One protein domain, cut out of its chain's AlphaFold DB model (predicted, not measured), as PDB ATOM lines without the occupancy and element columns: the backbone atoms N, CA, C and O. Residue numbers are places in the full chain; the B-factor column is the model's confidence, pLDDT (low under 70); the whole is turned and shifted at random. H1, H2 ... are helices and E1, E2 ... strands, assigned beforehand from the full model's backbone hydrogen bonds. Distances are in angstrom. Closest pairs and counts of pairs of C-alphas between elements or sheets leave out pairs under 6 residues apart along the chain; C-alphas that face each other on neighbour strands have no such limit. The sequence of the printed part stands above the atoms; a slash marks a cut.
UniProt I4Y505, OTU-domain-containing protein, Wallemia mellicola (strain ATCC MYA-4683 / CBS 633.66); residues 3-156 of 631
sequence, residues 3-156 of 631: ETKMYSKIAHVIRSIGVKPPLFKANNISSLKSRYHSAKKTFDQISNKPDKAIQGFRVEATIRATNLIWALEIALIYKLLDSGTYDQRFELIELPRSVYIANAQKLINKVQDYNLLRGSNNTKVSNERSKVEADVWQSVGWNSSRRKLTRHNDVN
ATOM      1  N   GLU A   3     274.160 167.651 152.962       82.56
ATOM      2  CA  GLU A   3     275.624 167.708 152.942       82.56
ATOM      3  C   GLU A   3     276.052 168.242 151.564       82.56
ATOM      4  O   GLU A   3     275.855 167.569 150.552       82.56
ATOM      5  N   THR A   4     276.600 169.458 151.498       81.38
ATOM      6  CA  THR A   4     277.073 170.069 150.243       81.38
ATOM      7  C   THR A   4     278.580 169.911 150.076       81.38
ATOM      8  O   THR A   4     279.342 170.182 151.004       81.38
ATOM      9  N   LYS A   5     279.021 169.546 148.872       84.12
ATOM     10  CA  LYS A   5     280.427 169.525 148.454       84.12
ATOM     11  C   LYS A   5     280.595 170.444 147.258       84.12
ATOM     12  O   LYS A   5     280.050 170.167 146.196       84.12
ATOM     13  N   MET A   6     281.362 171.516 147.423       81.88
ATOM     14  CA  MET A   6     281.762 172.380 146.318       81.88
ATOM     15  C   MET A   6     283.191 172.046 145.898       81.88
ATOM     16  O   MET A   6     284.065 171.854 146.742       81.88
ATOM     17  N   TYR A   7     283.433 171.963 144.595       83.94
ATOM     18  CA  TYR A   7     284.768 171.798 144.029       83.94
ATOM     19  C   TYR A   7     284.855 172.488 142.665       83.94
ATOM     20  O   TYR A   7     283.852 172.646 141.971       83.94
ATOM     21  N   SER A   8     286.044 172.936 142.264       85.75
ATOM     22  CA  SER A   8     286.225 173.611 140.972       85.75
ATOM     23  C   SER A   8     285.941 172.660 139.803       85.75
ATOM     24  O   SER A   8     286.262 171.466 139.864       85.75
ATOM     25  N   LYS A   9     285.357 173.163 138.705       88.31
ATOM     26  CA  LYS A   9     285.078 172.322 137.527       88.31
ATOM     27  C   LYS A   9     286.357 171.740 136.922       88.31
ATOM     28  O   LYS A   9     286.352 170.593 136.488       88.31
ATOM     29  N   ILE A  10     287.482 172.455 136.988       87.50
ATOM     30  CA  ILE A  10     288.787 171.909 136.589       87.50
ATOM     31  C   ILE A  10     289.171 170.649 137.392       87.50
ATOM     32  O   ILE A  10     289.587 169.657 136.796       87.50
ATOM     33  N   ALA A  11     288.933 170.611 138.710       85.75
ATOM     34  CA  ALA A  11     289.156 169.409 139.521       85.75
ATOM     35  C   ALA A  11     288.195 168.263 139.151       85.75
ATOM     36  O   ALA A  11     288.561 167.089 139.265       85.75
ATOM     37  N   HIS A  12     286.990 168.584 138.668       85.81
ATOM     38  CA  HIS A  12     286.074 167.594 138.103       85.81
ATOM     39  C   HIS A  12     286.610 166.989 136.800       85.81
ATOM     40  O   HIS A  12     286.694 165.769 136.685       85.81
ATOM     41  N   VAL A  13     287.024 167.829 135.846       89.19
ATOM     42  CA  VAL A  13     287.586 167.402 134.552       89.19
ATOM     43  C   VAL A  13     288.829 166.533 134.745       89.19
ATOM     44  O   VAL A  13     288.959 165.476 134.129       89.19
ATOM     45  N   ILE A  14     289.716 166.931 135.657       86.75
ATOM     46  CA  ILE A  14     290.889 166.144 136.043       86.75
ATOM     47  C   ILE A  14     290.476 164.746 136.542       86.75
ATOM     48  O   ILE A  14     291.062 163.744 136.129       86.75
ATOM     49  N   ARG A  15     289.433 164.646 137.380       83.75
ATOM     50  CA  ARG A  15     288.895 163.352 137.841       83.75
ATOM     51  C   ARG A  15     288.254 162.544 136.712       83.75
ATOM     52  O   ARG A  15     288.462 161.333 136.671       83.75
ATOM     53  N   SER A  16     287.512 163.178 135.800       86.19
ATOM     54  CA  SER A  16     286.813 162.486 134.706       86.19
ATOM     55  C   SER A  16     287.766 161.851 133.689       86.19
ATOM     56  O   SER A  16     287.404 160.874 133.044       86.19
ATOM     57  N   ILE A  17     288.994 162.370 133.559       87.00
ATOM     58  CA  ILE A  17     290.046 161.775 132.713       87.00
ATOM     59  C   ILE A  17     290.514 160.406 133.260       87.00
ATOM     60  O   ILE A  17     291.055 159.593 132.513       87.00
ATOM     61  N   GLY A  18     290.285 160.107 134.545       75.75
ATOM     62  CA  GLY A  18     290.480 158.773 135.130       75.75
ATOM     63  C   GLY A  18     291.937 158.317 135.296       75.75
ATOM     64  O   GLY A  18     292.189 157.232 135.826       75.75
ATOM     65  N   VAL A  19     292.912 159.131 134.884       77.75
ATOM     66  CA  VAL A  19     294.338 158.799 134.967       77.75
ATOM     67  C   VAL A  19     294.829 158.915 136.412       77.75
ATOM     68  O   VAL A  19     294.794 159.977 137.033       77.75
ATOM     69  N   LYS A  20     295.304 157.796 136.968       75.19
ATOM     70  CA  LYS A  20     295.839 157.734 138.335       75.19
ATOM     71  C   LYS A  20     297.322 158.138 138.342       75.19
ATOM     72  O   LYS A  20     298.115 157.491 137.656       75.19
ATOM     73  N   PRO A  21     297.729 159.145 139.135       75.69
ATOM     74  CA  PRO A  21     299.113 159.575 139.213       75.69
ATOM     75  C   PRO A  21     299.930 158.530 139.990       75.69
ATOM     76  O   PRO A  21     299.405 157.830 140.866       75.69
ATOM     77  N   PRO A  22     301.234 158.412 139.716       80.81
ATOM     78  CA  PRO A  22     302.075 157.429 140.376       80.81
ATOM     79  C   PRO A  22     302.354 157.793 141.843       80.81
ATOM     80  O   PRO A  22     303.021 158.784 142.166       80.81
ATOM     81  N   LEU A  23     301.898 156.919 142.747       81.81
ATOM     82  CA  LEU A  23     302.087 157.048 144.199       81.81
ATOM     83  C   LEU A  23     303.562 156.986 144.628       81.81
ATOM     84  O   LEU A  23     303.953 157.647 145.590       81.81
ATOM     85  N   PHE A  24     304.372 156.206 143.905       84.31
ATOM     86  CA  PHE A  24     305.767 155.893 144.227       84.31
ATOM     87  C   PHE A  24     306.724 156.311 143.104       84.31
ATOM     88  O   PHE A  24     306.310 156.544 141.967       84.31
ATOM     89  N   LYS A  25     308.025 156.362 143.415       85.06
ATOM     90  CA  LYS A  25     309.099 156.688 142.460       85.06
ATOM     91  C   LYS A  25     309.103 155.743 141.246       85.06
ATOM     92  O   LYS A  25     308.571 154.634 141.295       85.06
ATOM     93  N   ALA A  26     309.667 156.199 140.131       85.56
ATOM     94  CA  ALA A  26     309.871 155.351 138.958       85.56
ATOM     95  C   ALA A  26     311.121 154.480 139.163       85.56
ATOM     96  O   ALA A  26     312.182 155.001 139.492       85.56
ATOM     97  N   ASN A  27     311.011 153.164 138.958       84.00
ATOM     98  CA  ASN A  27     312.144 152.250 139.163       84.00
ATOM     99  C   ASN A  27     313.185 152.351 138.037       84.00
ATOM    100  O   ASN A  27     314.382 152.229 138.291       84.00
ATOM    101  N   ASN A  28     312.735 152.603 136.804       86.06
ATOM    102  CA  ASN A  28     313.582 152.708 135.618       86.06
ATOM    103  C   ASN A  28     313.156 153.866 134.692       86.06
ATOM    104  O   ASN A  28     312.041 154.390 134.794       86.06
ATOM    105  N   ILE A  29     314.055 154.281 133.794       83.69
ATOM    106  CA  ILE A  29     313.829 155.403 132.866       83.69
ATOM    107  C   ILE A  29     312.638 155.150 131.925       83.69
ATOM    108  O   ILE A  29     311.927 156.097 131.597       83.69
ATOM    109  N   SER A  30     312.361 153.899 131.535       87.38
ATOM    110  CA  SER A  30     311.155 153.557 130.759       87.38
ATOM    111  C   SER A  30     309.870 153.972 131.489       87.38
ATOM    112  O   SER A  30     309.027 154.685 130.945       87.38
ATOM    113  N   SER A  31     309.774 153.609 132.772       90.38
ATOM    114  CA  SER A  31     308.650 153.967 133.644       90.38
ATOM    115  C   SER A  31     308.530 155.484 133.812       90.38
ATOM    116  O   SER A  31     307.423 156.014 133.797       90.38
ATOM    117  N   LEU A  32     309.661 156.188 133.953       89.00
ATOM    118  CA  LEU A  32     309.698 157.650 134.057       89.00
ATOM    119  C   LEU A  32     309.149 158.315 132.785       89.00
ATOM    120  O   LEU A  32     308.260 159.158 132.873       89.00
ATOM    121  N   LYS A  33     309.635 157.892 131.608       90.56
ATOM    122  CA  LYS A  33     309.155 158.368 130.302       90.56
ATOM    123  C   LYS A  33     307.654 158.126 130.157       90.56
ATOM    124  O   LYS A  33     306.932 159.063 129.838       90.56
ATOM    125  N   SER A  34     307.175 156.908 130.413       92.19
ATOM    126  CA  SER A  34     305.751 156.556 130.297       92.19
ATOM    127  C   SER A  34     304.860 157.453 131.169       92.19
ATOM    128  O   SER A  34     303.893 158.033 130.674       92.19
ATOM    129  N   ARG A  35     305.231 157.654 132.440       90.88
ATOM    130  CA  ARG A  35     304.487 158.511 133.377       90.88
ATOM    131  C   ARG A  35     304.489 159.982 132.967       90.88
ATOM    132  O   ARG A  35     303.441 160.614 133.031       90.88
ATOM    133  N   TYR A  36     305.621 160.507 132.493       92.25
ATOM    134  CA  TYR A  36     305.700 161.868 131.956       92.25
ATOM    135  C   TYR A  36     304.790 162.064 130.734       92.25
ATOM    136  O   TYR A  36     304.025 163.023 130.690       92.25
ATOM    137  N   HIS A  37     304.816 161.145 129.760       92.88
ATOM    138  CA  HIS A  37     303.950 161.251 128.579       92.88
ATOM    139  C   HIS A  37     302.468 161.139 128.956       92.88
ATOM    140  O   HIS A  37     301.631 161.806 128.354       92.88
ATOM    141  N   SER A  38     302.135 160.357 129.989       92.19
ATOM    142  CA  SER A  38     300.785 160.314 130.554       92.19
ATOM    143  C   SER A  38     300.385 161.636 131.227       92.19
ATOM    144  O   SER A  38     299.243 162.063 131.043       92.19
ATOM    145  N   ALA A  39     301.300 162.311 131.933       92.00
ATOM    146  CA  ALA A  39     301.068 163.641 132.501       92.00
ATOM    147  C   ALA A  39     300.831 164.687 131.402       92.00
ATOM    148  O   ALA A  39     299.832 165.400 131.448       92.00
ATOM    149  N   LYS A  40     301.692 164.716 130.371       93.44
ATOM    150  CA  LYS A  40     301.546 165.608 129.211       93.44
ATOM    151  C   LYS A  40     300.223 165.367 128.477       93.44
ATOM    152  O   LYS A  40     299.450 166.298 128.323       93.44
ATOM    153  N   LYS A  41     299.884 164.111 128.159       93.50
ATOM    154  CA  LYS A  41     298.593 163.765 127.537       93.50
ATOM    155  C   LYS A  41     297.391 164.203 128.385       93.50
ATOM    156  O   LYS A  41     296.392 164.652 127.835       93.50
ATOM    157  N   THR A  42     297.476 164.068 129.711       92.25
ATOM    158  CA  THR A  42     296.424 164.527 130.636       92.25
ATOM    159  C   THR A  42     296.305 166.052 130.610       92.25
ATOM    160  O   THR A  42     295.196 166.572 130.546       92.25
ATOM    161  N   PHE A  43     297.432 166.769 130.594       93.56
ATOM    162  CA  PHE A  43     297.462 168.219 130.424       93.56
ATOM    163  C   PHE A  43     296.835 168.654 129.096       93.56
ATOM    164  O   PHE A  43     295.906 169.454 129.125       93.56
ATOM    165  N   ASP A  44     297.246 168.059 127.971       93.81
ATOM    166  CA  ASP A  44     296.706 168.353 126.636       93.81
ATOM    167  C   ASP A  44     295.174 168.124 126.587       93.81
ATOM    168  O   ASP A  44     294.414 168.889 125.995       93.81
ATOM    169  N   GLN A  45     294.681 167.083 127.270       93.38
ATOM    170  CA  GLN A  45     293.245 166.802 127.399       93.38
ATOM    171  C   GLN A  45     292.482 167.848 128.227       93.38
ATOM    172  O   GLN A  45     291.296 168.056 127.964       93.38
ATOM    173  N   ILE A  46     293.123 168.491 129.208       92.12
ATOM    174  CA  ILE A  46     292.539 169.579 130.013       92.12
ATOM    175  C   ILE A  46     292.612 170.900 129.235       92.12
ATOM    176  O   ILE A  46     291.606 171.604 129.130       92.12
ATOM    177  N   SER A  47     293.767 171.218 128.639       91.88
ATOM    178  CA  SER A  47     294.001 172.453 127.880       91.88
ATOM    179  C   SER A  47     293.137 172.568 126.626       91.88
ATOM    180  O   SER A  47     292.913 173.684 126.164       91.88
ATOM    181  N   ASN A  48     292.607 171.452 126.118       92.81
ATOM    182  CA  ASN A  48     291.703 171.413 124.967       92.81
ATOM    183  C   ASN A  48     290.205 171.395 125.350       92.81
ATOM    184  O   ASN A  48     289.352 171.344 124.466       92.81
ATOM    185  N   LYS A  49     289.838 171.438 126.642       93.25
ATOM    186  CA  LYS A  49     288.423 171.592 127.048       93.25
ATOM    187  C   LYS A  49     287.929 173.026 126.826       93.25
ATOM    188  O   LYS A  49     288.683 173.948 127.132       93.25
ATOM    189  N   PRO A  50     286.673 173.252 126.399       92.69
ATOM    190  CA  PRO A  50     286.098 174.597 126.335       92.69
ATOM    191  C   PRO A  50     285.994 175.218 127.736       92.69
ATOM    192  O   PRO A  50     285.853 174.495 128.724       92.69
ATOM    193  N   ASP A  51     286.032 176.549 127.834       88.62
ATOM    194  CA  ASP A  51     286.068 177.256 129.127       88.62
ATOM    195  C   ASP A  51     284.899 176.885 130.041       88.62
ATOM    196  O   ASP A  51     285.118 176.534 131.199       88.62
ATOM    197  N   LYS A  52     283.679 176.794 129.498       88.19
ATOM    198  CA  LYS A  52     282.461 176.376 130.222       88.19
ATOM    199  C   LYS A  52     282.601 175.052 130.993       88.19
ATOM    200  O   LYS A  52     281.931 174.867 132.016       88.19
ATOM    201  N   ALA A  53     283.478 174.152 130.533       88.94
ATOM    202  CA  ALA A  53     283.737 172.852 131.151       88.94
ATOM    203  C   ALA A  53     284.766 172.889 132.299       88.94
ATOM    204  O   ALA A  53     284.763 171.973 133.117       88.94
ATOM    205  N   ILE A  54     285.625 173.913 132.391       89.00
ATOM    206  CA  ILE A  54     286.627 174.053 133.473       89.00
ATOM    207  C   ILE A  54     286.412 175.278 134.376       89.00
ATOM    208  O   ILE A  54     286.925 175.294 135.495       89.00
ATOM    209  N   GLN A  55     285.643 176.271 133.922       88.56
ATOM    210  CA  GLN A  55     285.380 177.532 134.614       88.56
ATOM    211  C   GLN A  55     284.304 177.388 135.696       88.56
ATOM    212  O   GLN A  55     283.245 176.784 135.486       88.56
ATOM    213  N   GLY A  56     284.564 178.024 136.838       87.00
ATOM    214  CA  GLY A  56     283.666 178.063 137.985       87.00
ATOM    215  C   GLY A  56     283.677 176.772 138.800       87.00
ATOM    216  O   GLY A  56     284.614 175.966 138.755       87.00
ATOM    217  N   PHE A  57     282.609 176.581 139.562       84.00
ATOM    218  CA  PHE A  57     282.480 175.498 140.526       84.00
ATOM    219  C   PHE A  57     281.374 174.532 140.128       84.00
ATOM    220  O   PHE A  57     280.477 174.843 139.345       84.00
ATOM    221  N   ARG A  58     281.462 173.333 140.689       84.12
ATOM    222  CA  ARG A  58     280.387 172.363 140.749       84.12
ATOM    223  C   ARG A  58     280.019 172.171 142.209       84.12
ATOM    224  O   ARG A  58     280.896 171.968 143.050       84.12
ATOM    225  N   VAL A  59     278.722 172.209 142.480       82.12
ATOM    226  CA  VAL A  59     278.161 171.892 143.788       82.12
ATOM    227  C   VAL A  59     277.448 170.548 143.696       82.12
ATOM    228  O   VAL A  59     276.563 170.358 142.868       82.12
ATOM    229  N   GLU A  60     277.834 169.608 144.550       85.38
ATOM    230  CA  GLU A  60     277.084 168.386 144.822       85.38
ATOM    231  C   GLU A  60     276.323 168.551 146.140       85.38
ATOM    232  O   GLU A  60     276.936 168.646 147.203       85.38
ATOM    233  N   ALA A  61     274.992 168.541 146.091       83.06
ATOM    234  CA  ALA A  61     274.149 168.447 147.279       83.06
ATOM    235  C   ALA A  61     273.739 166.987 147.516       83.06
ATOM    236  O   ALA A  61     272.957 166.418 146.758       83.06
ATOM    237  N   THR A  62     274.241 166.373 148.588       86.25
ATOM    238  CA  THR A  62     273.736 165.085 149.080       86.25
ATOM    239  C   THR A  62     272.614 165.354 150.073       86.25
ATOM    240  O   THR A  62     272.848 165.893 151.155       86.25
ATOM    241  N   ILE A  63     271.388 164.983 149.713       84.06
ATOM    242  CA  ILE A  63     270.199 165.231 150.529       84.06
ATOM    243  C   ILE A  63     269.692 163.900 151.076       84.06
ATOM    244  O   ILE A  63     269.284 163.018 150.324       84.06
ATOM    245  N   ARG A  64     269.729 163.747 152.403       78.94
ATOM    246  CA  ARG A  64     269.166 162.590 153.104       78.94
ATOM    247  C   ARG A  64     267.685 162.854 153.356       78.94
ATOM    248  O   ARG A  64     267.344 163.571 154.295       78.94
ATOM    249  N   ALA A  65     266.843 162.287 152.503       72.88
ATOM    250  CA  ALA A  65     265.389 162.382 152.553       72.88
ATOM    251  C   ALA A  65     264.759 160.994 152.363       72.88
ATOM    252  O   ALA A  65     265.373 160.100 151.783       72.88
ATOM    253  N   THR A  66     263.528 160.820 152.842       62.94
ATOM    254  CA  THR A  66     262.762 159.565 152.742       62.94
ATOM    255  C   THR A  66     262.237 159.288 151.333       62.94
ATOM    256  O   THR A  66     261.948 158.141 151.005       62.94
ATOM    257  N   ASN A  67     262.117 160.313 150.487       62.69
ATOM    258  CA  ASN A  67     261.713 160.199 149.088       62.69
ATOM    259  C   ASN A  67     262.287 161.367 148.252       62.69
ATOM    260  O   ASN A  67     262.826 162.334 148.792       62.69
ATOM    261  N   LEU A  68     262.173 161.269 146.922       49.84
ATOM    262  CA  LEU A  68     262.690 162.273 145.979       49.84
ATOM    263  C   LEU A  68     262.004 163.642 146.116       49.84
ATOM    264  O   LEU A  68     262.642 164.665 145.898       49.84
ATOM    265  N   ILE A  69     260.723 163.665 146.484       55.56
ATOM    266  CA  ILE A  69     259.927 164.892 146.620       55.56
ATOM    267  C   ILE A  69     260.496 165.735 147.761       55.56
ATOM    268  O   ILE A  69     260.898 166.876 147.551       55.56
ATOM    269  N   TRP A  70     260.674 165.111 148.924       54.50
ATOM    270  CA  TRP A  70     261.282 165.743 150.085       54.50
ATOM    271  C   TRP A  70     262.744 166.134 149.827       54.50
ATOM    272  O   TRP A  70     263.193 167.182 150.283       54.50
ATOM    273  N   ALA A  71     263.487 165.365 149.018       66.50
ATOM    274  CA  ALA A  71     264.822 165.774 148.580       66.50
ATOM    275  C   ALA A  71     264.801 167.068 147.741       66.50
ATOM    276  O   ALA A  71     265.631 167.949 147.963       66.50
ATOM    277  N   LEU A  72     263.856 167.200 146.804       62.72
ATOM    278  CA  LEU A  72     263.695 168.391 145.963       62.72
ATOM    279  C   LEU A  72     263.213 169.606 146.766       62.72
ATOM    280  O   LEU A  72     263.746 170.698 146.594       62.72
ATOM    281  N   GLU A  73     262.270 169.425 147.691       61.75
ATOM    282  CA  GLU A  73     261.816 170.492 148.591       61.75
ATOM    283  C   GLU A  73     262.954 171.003 149.473       61.75
ATOM    284  O   GLU A  73     263.188 172.206 149.538       61.75
ATOM    285  N   ILE A  74     263.750 170.107 150.065       68.62
ATOM    286  CA  ILE A  74     264.963 170.487 150.797       68.62
ATOM    287  C   ILE A  74     265.949 171.238 149.882       68.62
ATOM    288  O   ILE A  74     266.556 172.218 150.320       68.62
ATOM    289  N   ALA A  75     266.103 170.836 148.615       72.94
ATOM    290  CA  ALA A  75     266.955 171.559 147.669       72.94
ATOM    291  C   ALA A  75     266.471 172.998 147.417       72.94
ATOM    292  O   ALA A  75     267.300 173.899 147.292       72.94
ATOM    293  N   LEU A  76     265.154 173.222 147.394       73.31
ATOM    294  CA  LEU A  76     264.544 174.542 147.223       73.31
ATOM    295  C   LEU A  76     264.604 175.392 148.507       73.31
ATOM    296  O   LEU A  76     265.011 176.548 148.428       73.31
ATOM    297  N   ILE A  77     264.289 174.828 149.685       75.31
ATOM    298  CA  ILE A  77     264.344 175.526 150.994       75.31
ATOM    299  C   ILE A  77     265.730 176.114 151.234       75.31
ATOM    300  O   ILE A  77     265.880 177.301 151.509       75.31
ATOM    301  N   TYR A  78     266.756 175.271 151.123       74.06
ATOM    302  CA  TYR A  78     268.139 175.680 151.350       74.06
ATOM    303  C   TYR A  78     268.746 176.378 150.126       74.06
ATOM    304  O   TYR A  78     269.953 176.612 150.116       74.06
ATOM    305  N   LYS A  79     267.933 176.686 149.100       80.44
ATOM    306  CA  LYS A  79     268.328 177.330 147.842       80.44
ATOM    307  C   LYS A  79     269.590 176.705 147.232       80.44
ATOM    308  O   LYS A  79     270.474 177.395 146.736       80.44
ATOM    309  N   LEU A  80     269.696 175.378 147.262       78.94
ATOM    310  CA  LEU A  80     270.927 174.663 146.907       78.94
ATOM    311  C   LEU A  80     271.302 174.780 145.424       78.94
ATOM    312  O   LEU A  80     272.436 174.461 145.067       78.94
ATOM    313  N   LEU A  81     270.357 175.214 144.586       70.19
ATOM    314  CA  LEU A  81     270.522 175.476 143.154       70.19
ATOM    315  C   LEU A  81     270.776 176.963 142.832       70.19
ATOM    316  O   LEU A  81     271.076 177.287 141.688       70.19
ATOM    317  N   ASP A  82     270.661 177.854 143.820       76.88
ATOM    318  CA  ASP A  82     270.986 179.279 143.708       76.88
ATOM    319  C   ASP A  82     272.490 179.470 143.957       76.88
ATOM    320  O   ASP A  82     273.024 178.987 144.960       76.88
ATOM    321  N   SER A  83     273.195 180.161 143.057       68.06
ATOM    322  CA  SER A  83     274.618 180.474 143.243       68.06
ATOM    323  C   SER A  83     274.848 181.379 144.458       68.06
ATOM    324  O   SER A  83     275.802 181.156 145.208       68.06
ATOM    325  N   GLY A  84     273.912 182.298 144.728       72.94
ATOM    326  CA  GLY A  84     273.970 183.242 145.849       72.94
ATOM    327  C   GLY A  84     273.963 182.581 147.232       72.94
ATOM    328  O   GLY A  84     274.329 183.210 148.220       72.94
ATOM    329  N   THR A  85     273.599 181.299 147.321       74.31
ATOM    330  CA  THR A  85     273.678 180.491 148.552       74.31
ATOM    331  C   THR A  85     275.118 180.192 148.983       74.31
ATOM    332  O   THR A  85     275.373 179.945 150.169       74.31
ATOM    333  N   TYR A  86     276.049 180.167 148.024       73.56
ATOM    334  CA  TYR A  86     277.454 179.790 148.216       73.56
ATOM    335  C   TYR A  86     278.394 180.992 148.166       73.56
ATOM    336  O   TYR A  86     279.444 180.967 148.817       73.56
ATOM    337  N   ASP A  87     277.990 182.047 147.460       63.88
ATOM    338  CA  ASP A  87     278.599 183.367 147.573       63.88
ATOM    339  C   ASP A  87     278.629 183.795 149.057       63.88
ATOM    340  O   ASP A  87     277.753 183.442 149.847       63.88
ATOM    341  N   GLN A  88     279.681 184.511 149.469       61.22
ATOM    342  CA  GLN A  88     279.984 184.892 150.866       61.22
ATOM    343  C   GLN A  88     280.418 183.757 151.825       61.22
ATOM    344  O   GLN A  88     280.968 184.060 152.881       61.22
ATOM    345  N   ARG A  89     280.238 182.464 151.503       66.00
ATOM    346  CA  ARG A  89     280.665 181.358 152.400       66.00
ATOM    347  C   ARG A  89     282.119 180.919 152.239       66.00
ATOM    348  O   ARG A  89     282.620 180.172 153.077       66.00
ATOM    349  N   PHE A  90     282.775 181.334 151.161       68.56
ATOM    350  CA  PHE A  90     284.128 180.914 150.809       68.56
ATOM    351  C   PHE A  90     284.934 182.099 150.277       68.56
ATOM    352  O   PHE A  90     284.440 182.865 149.452       68.56
ATOM    353  N   GLU A  91     286.194 182.207 150.695       73.56
ATOM    354  CA  GLU A  91     287.170 183.081 150.044       73.56
ATOM    355  C   GLU A  91     287.570 182.444 148.707       73.56
ATOM    356  O   GLU A  91     288.317 181.463 148.655       73.56
ATOM    357  N   LEU A  92     287.005 182.956 147.613       73.25
ATOM    358  CA  LEU A  92     287.264 182.460 146.265       73.25
ATOM    359  C   LEU A  92     288.379 183.281 145.614       73.25
ATOM    360  O   LEU A  92     288.265 184.493 145.465       73.25
ATOM    361  N   ILE A  93     289.445 182.599 145.193       77.44
ATOM    362  CA  ILE A  93     290.545 183.187 144.424       77.44
ATOM    363  C   ILE A  93     290.357 182.806 142.956       77.44
ATOM    364  O   ILE A  93     290.214 181.624 142.628       77.44
ATOM    365  N   GLU A  94     290.377 183.796 142.065       82.56
ATOM    366  CA  GLU A  94     290.350 183.549 140.626       82.56
ATOM    367  C   GLU A  94     291.701 183.003 140.139       82.56
ATOM    368  O   GLU A  94     292.762 183.552 140.435       82.56
ATOM    369  N   LEU A  95     291.659 181.922 139.357       84.38
ATOM    370  CA  LEU A  95     292.815 181.383 138.648       84.38
ATOM    371  C   LEU A  95     292.566 181.484 137.137       84.38
ATOM    372  O   LEU A  95     291.869 180.625 136.586       84.38
ATOM    373  N   PRO A  96     293.133 182.490 136.445       88.44
ATOM    374  CA  PRO A  96     292.960 182.628 135.008       88.44
ATOM    375  C   PRO A  96     293.499 181.404 134.262       88.44
ATOM    376  O   PRO A  96     294.592 180.903 134.549       88.44
ATOM    377  N   ARG A  97     292.754 180.941 133.252       88.62
ATOM    378  CA  ARG A  97     293.131 179.775 132.434       88.62
ATOM    379  C   ARG A  97     294.530 179.910 131.833       88.62
ATOM    380  O   ARG A  97     295.281 178.936 131.816       88.62
ATOM    381  N   SER A  98     294.878 181.104 131.357       88.62
ATOM    382  CA  SER A  98     296.195 181.426 130.803       88.62
ATOM    383  C   SER A  98     297.321 181.148 131.801       88.62
ATOM    384  O   SER A  98     298.313 180.525 131.435       88.62
ATOM    385  N   VAL A  99     297.142 181.523 133.072       88.50
ATOM    386  CA  VAL A  99     298.116 181.302 134.155       88.50
ATOM    387  C   VAL A  99     298.233 179.813 134.495       88.50
ATOM    388  O   VAL A  99     299.347 179.300 134.607       88.50
ATOM    389  N   TYR A 100     297.107 179.092 134.591       88.62
ATOM    390  CA  TYR A 100     297.110 177.635 134.798       88.62
ATOM    391  C   TYR A 100     297.860 176.897 133.673       88.62
ATOM    392  O   TYR A 100     298.749 176.086 133.948       88.62
ATOM    393  N   ILE A 101     297.543 177.214 132.411       90.56
ATOM    394  CA  ILE A 101     298.188 176.623 131.230       90.56
ATOM    395  C   ILE A 101     299.682 176.963 131.208       90.56
ATOM    396  O   ILE A 101     300.503 176.055 131.086       90.56
ATOM    397  N   ALA A 102     300.050 178.236 131.382       88.62
ATOM    398  CA  ALA A 102     301.441 178.682 131.349       88.62
ATOM    399  C   ALA A 102     302.304 177.997 132.423       88.62
ATOM    400  O   ALA A 102     303.432 177.593 132.137       88.62
ATOM    401  N   ASN A 103     301.771 177.806 133.635       89.38
ATOM    402  CA  ASN A 103     302.477 177.135 134.726       89.38
ATOM    403  C   ASN A 103     302.838 175.677 134.385       89.38
ATOM    404  O   ASN A 103     303.999 175.279 134.489       89.38
ATOM    405  N   ALA A 104     301.864 174.879 133.938       91.69
ATOM    406  CA  ALA A 104     302.111 173.485 133.568       91.69
ATOM    407  C   ALA A 104     302.956 173.359 132.289       91.69
ATOM    408  O   ALA A 104     303.891 172.555 132.250       91.69
ATOM    409  N   GLN A 105     302.695 174.196 131.279       93.06
ATOM    410  CA  GLN A 105     303.469 174.225 130.038       93.06
ATOM    411  C   GLN A 105     304.946 174.563 130.295       93.06
ATOM    412  O   GLN A 105     305.816 173.922 129.710       93.06
ATOM    413  N   LYS A 106     305.251 175.504 131.205       89.50
ATOM    414  CA  LYS A 106     306.634 175.860 131.573       89.50
ATOM    415  C   LYS A 106     307.417 174.652 132.090       89.50
ATOM    416  O   LYS A 106     308.545 174.422 131.654       89.50
ATOM    417  N   LEU A 107     306.836 173.877 133.008       91.31
ATOM    418  CA  LEU A 107     307.498 172.692 133.563       91.31
ATOM    419  C   LEU A 107     307.626 171.575 132.518       91.31
ATOM    420  O   LEU A 107     308.681 170.949 132.439       91.31
ATOM    421  N   ILE A 108     306.595 171.350 131.698       91.75
ATOM    422  CA  ILE A 108     306.625 170.375 130.596       91.75
ATOM    423  C   ILE A 108     307.747 170.715 129.604       91.75
ATOM    424  O   ILE A 108     308.575 169.850 129.322       91.75
ATOM    425  N   ASN A 109     307.835 171.968 129.146       85.56
ATOM    426  CA  ASN A 109     308.878 172.416 128.218       85.56
ATOM    427  C   ASN A 109     310.274 172.215 128.819       85.56
ATOM    428  O   ASN A 109     311.082 171.504 128.228       85.56
ATOM    429  N   LYS A 110     310.517 172.673 130.057       83.31
ATOM    430  CA  LYS A 110     311.825 172.504 130.715       83.31
ATOM    431  C   LYS A 110     312.269 171.045 130.874       83.31
ATOM    432  O   LYS A 110     313.468 170.770 130.858       83.31
ATOM    433  N   VAL A 111     311.348 170.082 131.001       85.25
ATOM    434  CA  VAL A 111     311.712 168.648 130.980       85.25
ATOM    435  C   VAL A 111     312.276 168.219 129.622       85.25
ATOM    436  O   VAL A 111     313.173 167.370 129.583       85.25
ATOM    437  N   GLN A 112     311.763 168.794 128.532       80.19
ATOM    438  CA  GLN A 112     312.256 168.578 127.173       80.19
ATOM    439  C   GLN A 112     313.589 169.312 126.964       80.19
ATOM    440  O   GLN A 112     314.569 168.659 126.609       80.19
ATOM    441  N   ASP A 113     313.653 170.608 127.289       75.25
ATOM    442  CA  ASP A 113     314.823 171.476 127.084       75.25
ATOM    443  C   ASP A 113     316.079 170.917 127.784       75.25
ATOM    444  O   ASP A 113     317.099 170.646 127.149       75.25
ATOM    445  N   TYR A 114     315.984 170.600 129.083       72.31
ATOM    446  CA  TYR A 114     317.094 170.004 129.847       72.31
ATOM    447  C   TYR A 114     317.214 168.480 129.680       72.31
ATOM    448  O   TYR A 114     317.965 167.830 130.414       72.31
ATOM    449  N   ASN A 115     316.478 167.874 128.738       69.44
ATOM    450  CA  ASN A 115     316.555 166.449 128.407       69.44
ATOM    451  C   ASN A 115     316.422 165.507 129.633       69.44
ATOM    452  O   ASN A 115     317.042 164.438 129.700       69.44
ATOM    453  N   LEU A 116     315.598 165.867 130.628       76.94
ATOM    454  CA  LEU A 116     315.599 165.238 131.965       76.94
ATOM    455  C   LEU A 116     315.135 163.766 131.968       76.94
ATOM    456  O   LEU A 116     315.378 163.027 132.927       76.94
ATOM    457  N   LEU A 117     314.520 163.314 130.871       76.50
ATOM    458  CA  LEU A 117     314.065 161.936 130.639       76.50
ATOM    459  C   LEU A 117     315.115 161.044 129.949       76.50
ATOM    460  O   LEU A 117     314.855 159.860 129.703       76.50
ATOM    461  N   ARG A 118     316.288 161.586 129.596       74.38
ATOM    462  CA  ARG A 118     317.311 160.883 128.813       74.38
ATOM    463  C   ARG A 118     317.949 159.726 129.583       74.38
ATOM    464  O   ARG A 118     318.379 159.869 130.727       74.38
ATOM    465  N   GLY A 119     318.086 158.586 128.913       68.06
ATOM    466  CA  GLY A 119     318.757 157.394 129.427       68.06
ATOM    467  C   GLY A 119     318.187 156.107 128.832       68.06
ATOM    468  O   GLY A 119     317.086 156.100 128.264       68.06
ATOM    469  N   SER A 120     318.944 155.022 128.986       73.31
ATOM    470  CA  SER A 120     318.540 153.674 128.586       73.31
ATOM    471  C   SER A 120     317.369 153.190 129.436       73.31
ATOM    472  O   SER A 120     317.311 153.436 130.640       73.31
ATOM    473  N   ASN A 121     316.422 152.487 128.816       72.38
ATOM    474  CA  ASN A 121     315.117 152.182 129.413       72.38
ATOM    475  C   ASN A 121     315.190 151.431 130.757       72.38
ATOM    476  O   ASN A 121     314.350 151.674 131.624       72.38
ATOM    477  N   ASN A 122     316.218 150.598 130.951       80.38
ATOM    478  CA  ASN A 122     316.433 149.792 132.159       80.38
ATOM    479  C   ASN A 122     317.287 150.492 133.237       80.38
ATOM    480  O   ASN A 122     317.443 149.956 134.330       80.38
ATOM    481  N   THR A 123     317.841 151.677 132.963       78.75
ATOM    482  CA  THR A 123     318.649 152.429 133.936       78.75
ATOM    483  C   THR A 123     317.789 152.875 135.119       78.75
ATOM    484  O   THR A 123     316.673 153.363 134.930       78.75
ATOM    485  N   LYS A 124     318.315 152.734 136.343       78.81
ATOM    486  CA  LYS A 124     317.664 153.185 137.583       78.81
ATOM    487  C   LYS A 124     317.482 154.708 137.582       78.81
ATOM    488  O   LYS A 124     318.392 155.442 137.202       78.81
ATOM    489  N   VAL A 125     316.319 155.188 138.017       79.25
ATOM    490  CA  VAL A 125     316.029 156.632 138.082       79.25
ATOM    491  C   VAL A 125     316.664 157.255 139.327       79.25
ATOM    492  O   VAL A 125     316.634 156.660 140.406       79.25
ATOM    493  N   SER A 126     317.221 158.460 139.188       78.56
ATOM    494  CA  SER A 126     317.733 159.243 140.318       78.56
ATOM    495  C   SER A 126     316.596 159.873 141.138       78.56
ATOM    496  O   SER A 126     315.448 159.963 140.685       78.56
ATOM    497  N   ASN A 127     316.889 160.329 142.357       76.12
ATOM    498  CA  ASN A 127     315.870 160.951 143.208       76.12
ATOM    499  C   ASN A 127     315.350 162.264 142.609       76.12
ATOM    500  O   ASN A 127     314.161 162.548 142.706       76.12
ATOM    501  N   GLU A 128     316.228 163.014 141.949       79.62
ATOM    502  CA  GLU A 128     315.998 164.328 141.350       79.62
ATOM    503  C   GLU A 128     315.079 164.189 140.137       79.62
ATOM    504  O   GLU A 128     314.032 164.824 140.077       79.62
ATOM    505  N   ARG A 129     315.383 163.259 139.220       82.31
ATOM    506  CA  ARG A 129     314.517 162.955 138.068       82.31
ATOM    507  C   ARG A 129     313.159 162.404 138.493       82.31
ATOM    508  O   ARG A 129     312.136 162.733 137.899       82.31
ATOM    509  N   SER A 130     313.126 161.608 139.563       83.56
ATOM    510  CA  SER A 130     311.863 161.170 140.155       83.56
ATOM    511  C   SER A 130     311.132 162.285 140.918       83.56
ATOM    512  O   SER A 130     309.950 162.107 141.207       83.56
ATOM    513  N   LYS A 131     311.782 163.402 141.263       84.62
ATOM    514  CA  LYS A 131     311.139 164.597 141.829       84.62
ATOM    515  C   LYS A 131     310.540 165.458 140.717       84.62
ATOM    516  O   LYS A 131     309.359 165.764 140.785       84.62
ATOM    517  N   VAL A 132     311.301 165.700 139.647       87.69
ATOM    518  CA  VAL A 132     310.864 166.386 138.416       87.69
ATOM    519  C   VAL A 132     309.541 165.818 137.894       87.69
ATOM    520  O   VAL A 132     308.585 166.558 137.700       87.69
ATOM    521  N   GLU A 133     309.430 164.494 137.740       88.75
ATOM    522  CA  GLU A 133     308.178 163.868 137.283       88.75
ATOM    523  C   GLU A 133     307.026 163.998 138.298       88.75
ATOM    524  O   GLU A 133     305.873 164.086 137.889       88.75
ATOM    525  N   ALA A 134     307.307 164.077 139.604       89.56
ATOM    526  CA  ALA A 134     306.283 164.363 140.615       89.56
ATOM    527  C   ALA A 134     305.786 165.817 140.540       89.56
ATOM    528  O   ALA A 134     304.592 166.068 140.683       89.56
ATOM    529  N   ASP A 135     306.704 166.758 140.310       91.06
ATOM    530  CA  ASP A 135     306.414 168.186 140.201       91.06
ATOM    531  C   ASP A 135     305.633 168.504 138.907       91.06
ATOM    532  O   ASP A 135     304.715 169.318 138.935       91.06
ATOM    533  N   VAL A 136     305.903 167.800 137.797       91.81
ATOM    534  CA  VAL A 136     305.084 167.886 136.568       91.81
ATOM    535  C   VAL A 136     303.649 167.408 136.823       91.81
ATOM    536  O   VAL A 136     302.702 168.103 136.463       91.81
ATOM    537  N   TRP A 137     303.441 166.266 137.492       91.12
ATOM    538  CA  TRP A 137     302.083 165.842 137.881       91.12
ATOM    539  C   TRP A 137     301.385 166.878 138.776       91.12
ATOM    540  O   TRP A 137     300.199 167.159 138.594       91.12
ATOM    541  N   GLN A 138     302.130 167.503 139.694       89.94
ATOM    542  CA  GLN A 138     301.611 168.585 140.528       89.94
ATOM    543  C   GLN A 138     301.143 169.795 139.708       89.94
ATOM    544  O   GLN A 138     300.080 170.339 140.016       89.94
ATOM    545  N   SER A 139     301.882 170.209 138.672       90.62
ATOM    546  CA  SER A 139     301.505 171.370 137.854       90.62
ATOM    547  C   SER A 139     300.267 171.130 136.991       90.62
ATOM    548  O   SER A 139     299.510 172.064 136.758       90.62
ATOM    549  N   VAL A 140     300.004 169.880 136.588       90.00
ATOM    550  CA  VAL A 140     298.760 169.481 135.891       90.00
ATOM    551  C   VAL A 140     297.535 169.502 136.834       90.00
ATOM    552  O   VAL A 140     296.399 169.341 136.400       90.00
ATOM    553  N   GLY A 141     297.730 169.785 138.127       80.69
ATOM    554  CA  GLY A 141     296.653 169.961 139.106       80.69
ATOM    555  C   GLY A 141     296.225 168.673 139.808       80.69
ATOM    556  O   GLY A 141     295.175 168.651 140.449       80.69
ATOM    557  N   TRP A 142     297.011 167.592 139.711       68.12
ATOM    558  CA  TRP A 142     296.647 166.310 140.314       68.12
ATOM    559  C   TRP A 142     297.837 165.534 140.866       68.12
ATOM    560  O   TRP A 142     298.652 164.984 140.124       68.12
ATOM    561  N   ASN A 143     297.904 165.421 142.193       67.44
ATOM    562  CA  ASN A 143     298.974 164.682 142.839       67.44
ATOM    563  C   ASN A 143     298.530 164.041 144.159       67.44
ATOM    564  O   ASN A 143     298.306 164.722 145.155       67.44
ATOM    565  N   SER A 144     298.446 162.711 144.176       62.72
ATOM    566  CA  SER A 144     298.312 161.907 145.400       62.72
ATOM    567  C   SER A 144     299.631 161.227 145.791       62.72
ATOM    568  O   SER A 144     299.649 160.275 146.574       62.72
ATOM    569  N   SER A 145     300.754 161.665 145.213       65.94
ATOM    570  CA  SER A 145     302.036 161.007 145.413       65.94
ATOM    571  C   SER A 145     302.574 161.218 146.823       65.94
ATOM    572  O   SER A 145     302.642 162.338 147.320       65.94
ATOM    573  N   ARG A 146     303.070 160.143 147.444       74.31
ATOM    574  CA  ARG A 146     303.717 160.185 148.770       74.31
ATOM    575  C   ARG A 146     305.166 160.705 148.691       74.31
ATOM    576  O   ARG A 146     306.029 160.292 149.462       74.31
ATOM    577  N   ARG A 147     305.468 161.552 147.700       82.25
ATOM    578  CA  ARG A 147     306.810 162.065 147.380       82.25
ATOM    579  C   ARG A 147     306.941 163.523 147.811       82.25
ATOM    580  O   ARG A 147     306.020 164.310 147.636       82.25
ATOM    581  N   LYS A 148     308.118 163.897 148.318       82.06
ATOM    582  CA  LYS A 148     308.446 165.289 148.662       82.06
ATOM    583  C   LYS A 148     308.628 166.119 147.386       82.06
ATOM    584  O   LYS A 148     309.593 165.907 146.655       82.06
ATOM    585  N   LEU A 149     307.713 167.054 147.160       88.12
ATOM    586  CA  LEU A 149     307.693 167.952 146.002       88.12
ATOM    587  C   LEU A 149     308.646 169.142 146.179       88.12
ATOM    588  O   LEU A 149     309.170 169.395 147.269       88.12
ATOM    589  N   THR A 150     308.904 169.861 145.092       87.75
ATOM    590  CA  THR A 150     309.563 171.174 145.121       87.75
ATOM    591  C   THR A 150     308.543 172.236 145.543       87.75
ATOM    592  O   THR A 150     307.393 172.192 145.109       87.75
ATOM    593  N   ARG A 151     308.917 173.166 146.436       83.62
ATOM    594  CA  ARG A 151     307.998 174.240 146.858       83.62
ATOM    595  C   ARG A 151     307.875 175.273 145.736       83.62
ATOM    596  O   ARG A 151     308.852 175.543 145.049       83.62
ATOM    597  N   HIS A 152     306.697 175.873 145.576       79.62
ATOM    598  CA  HIS A 152     306.454 176.880 144.533       79.62
ATOM    599  C   HIS A 152     307.352 178.123 144.691       79.62
ATOM    600  O   HIS A 152     307.745 178.721 143.696       79.62
ATOM    601  N   ASN A 153     307.701 178.469 145.935       78.69
ATOM    602  CA  ASN A 153     308.582 179.572 146.315       78.69
ATOM    603  C   ASN A 153     310.027 179.125 146.616       78.69
ATOM    604  O   ASN A 153     310.786 179.868 147.236       78.69
ATOM    605  N   ASP A 154     310.411 177.904 146.233       79.25
ATOM    606  CA  ASP A 154     311.797 177.462 146.354       79.25
ATOM    607  C   ASP A 154     312.642 178.231 145.337       79.25
ATOM    608  O   ASP A 154     312.542 177.991 144.133       79.25
ATOM    609  N   VAL A 155     313.488 179.149 145.813       72.25
ATOM    610  CA  VAL A 155     314.418 179.880 144.939       72.25
ATOM    611  C   VAL A 155     315.269 178.912 144.116       72.25
ATOM    612  O   VAL A 155     315.536 179.212 142.958       72.25
ATOM    613  N   ASN A 156     315.581 177.724 144.663       69.56
ATOM    614  CA  ASN A 156     316.352 176.644 144.040       69.56
ATOM    615  C   ASN A 156     315.504 175.640 143.236       69.56
ATOM    616  O   ASN A 156     315.963 174.530 142.949       69.56
TER     617      ASN A 156
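Overview. This is residues 3 to 156 of the 631 residues of the protein "OTU-domain-containing protein" of Wallemia mellicola (strain ATCC MYA-4683 / CBS 633.66) (UniProt I4Y505). A ribbon of two antiparallel strands, E1 and E2, leads from the small helices H1 and H3 to H4 at one far end, while a bundle of three helices, H2, H5 and H6, makes the other end. The printed part has 154 residues, with six named helices and two named strands in the order E1 H1 H2 H3 E2 H4 H5 H6 along the chain; of the 84 residues in named elements helices hold 71 and strands 13, and the class is mostly helix. The whole is loose, with a radius of gyration of the C-alphas of 19.9 A, and only just elongated, spanning 62 by 31 by 27 A.

Along the chain. E1, residues 3 to 8, is 17.0 A long and begins at C-alpha 3 (275.624, 167.708, 152.942); E2, residues 57 to 63, is 18.9 A long. H1 is residues 9 to 16, H3 51 to 54 and H4 68 to 77. H2, residues 29 to 47, is 26.6 A long, H5, residues 97 to 113, 23.8 A, and H6, residues 127 to 139, 18.5 A, ending at C-alpha 139 (301.505, 171.370, 137.854).

Arrangement. E1 and E2 are antiparallel at 165 degrees, with N 5 and O 60 2.8 A apart, within hydrogen-bond range. The closest C-alphas of E2 and H4 are Ile 63 and Ala 71, 5.7 A. H1 touches H3, Ile 10 to Ile 54, C-alphas 4.4 A apart. H1 touches residues 42 to 46 of H2 alone, closest C-alphas Val 13 and Ile 46, 7.1 A, at a steep tilt of 47 degrees, opposite ways. H2, H5 and H6 form an up and down bundle, each running against the one before. Residues 32 to 39 of H2 alone touch H6, closest C-alphas Ala 39 and Trp 137, 5.9 A. H5 and H6 are a helical hairpin, closest C-alphas Ala 104 and Ser 139, 4.8 A. H2 and H5 only just touch, with 3 pairs of C-alphas within 8 A, the closest Ser 47 and Ile 101, 6.8 A. Every O i to N i+4 pair is within hydrogen-bond range in H1, H2, H4 and H5, and 8 of 9 in H6; H3 is too short for one.

Size, cuts and confidence. The C-alphas farthest apart, Ile 77 and Ser 120, are 62.6 A apart. The printed part has no cut; the links H1 to H2, H4 to H5 and H5 to H6 are long. Mean pLDDT of the printed part is 81.4, with 21 residues under 70, among them 66 to 74.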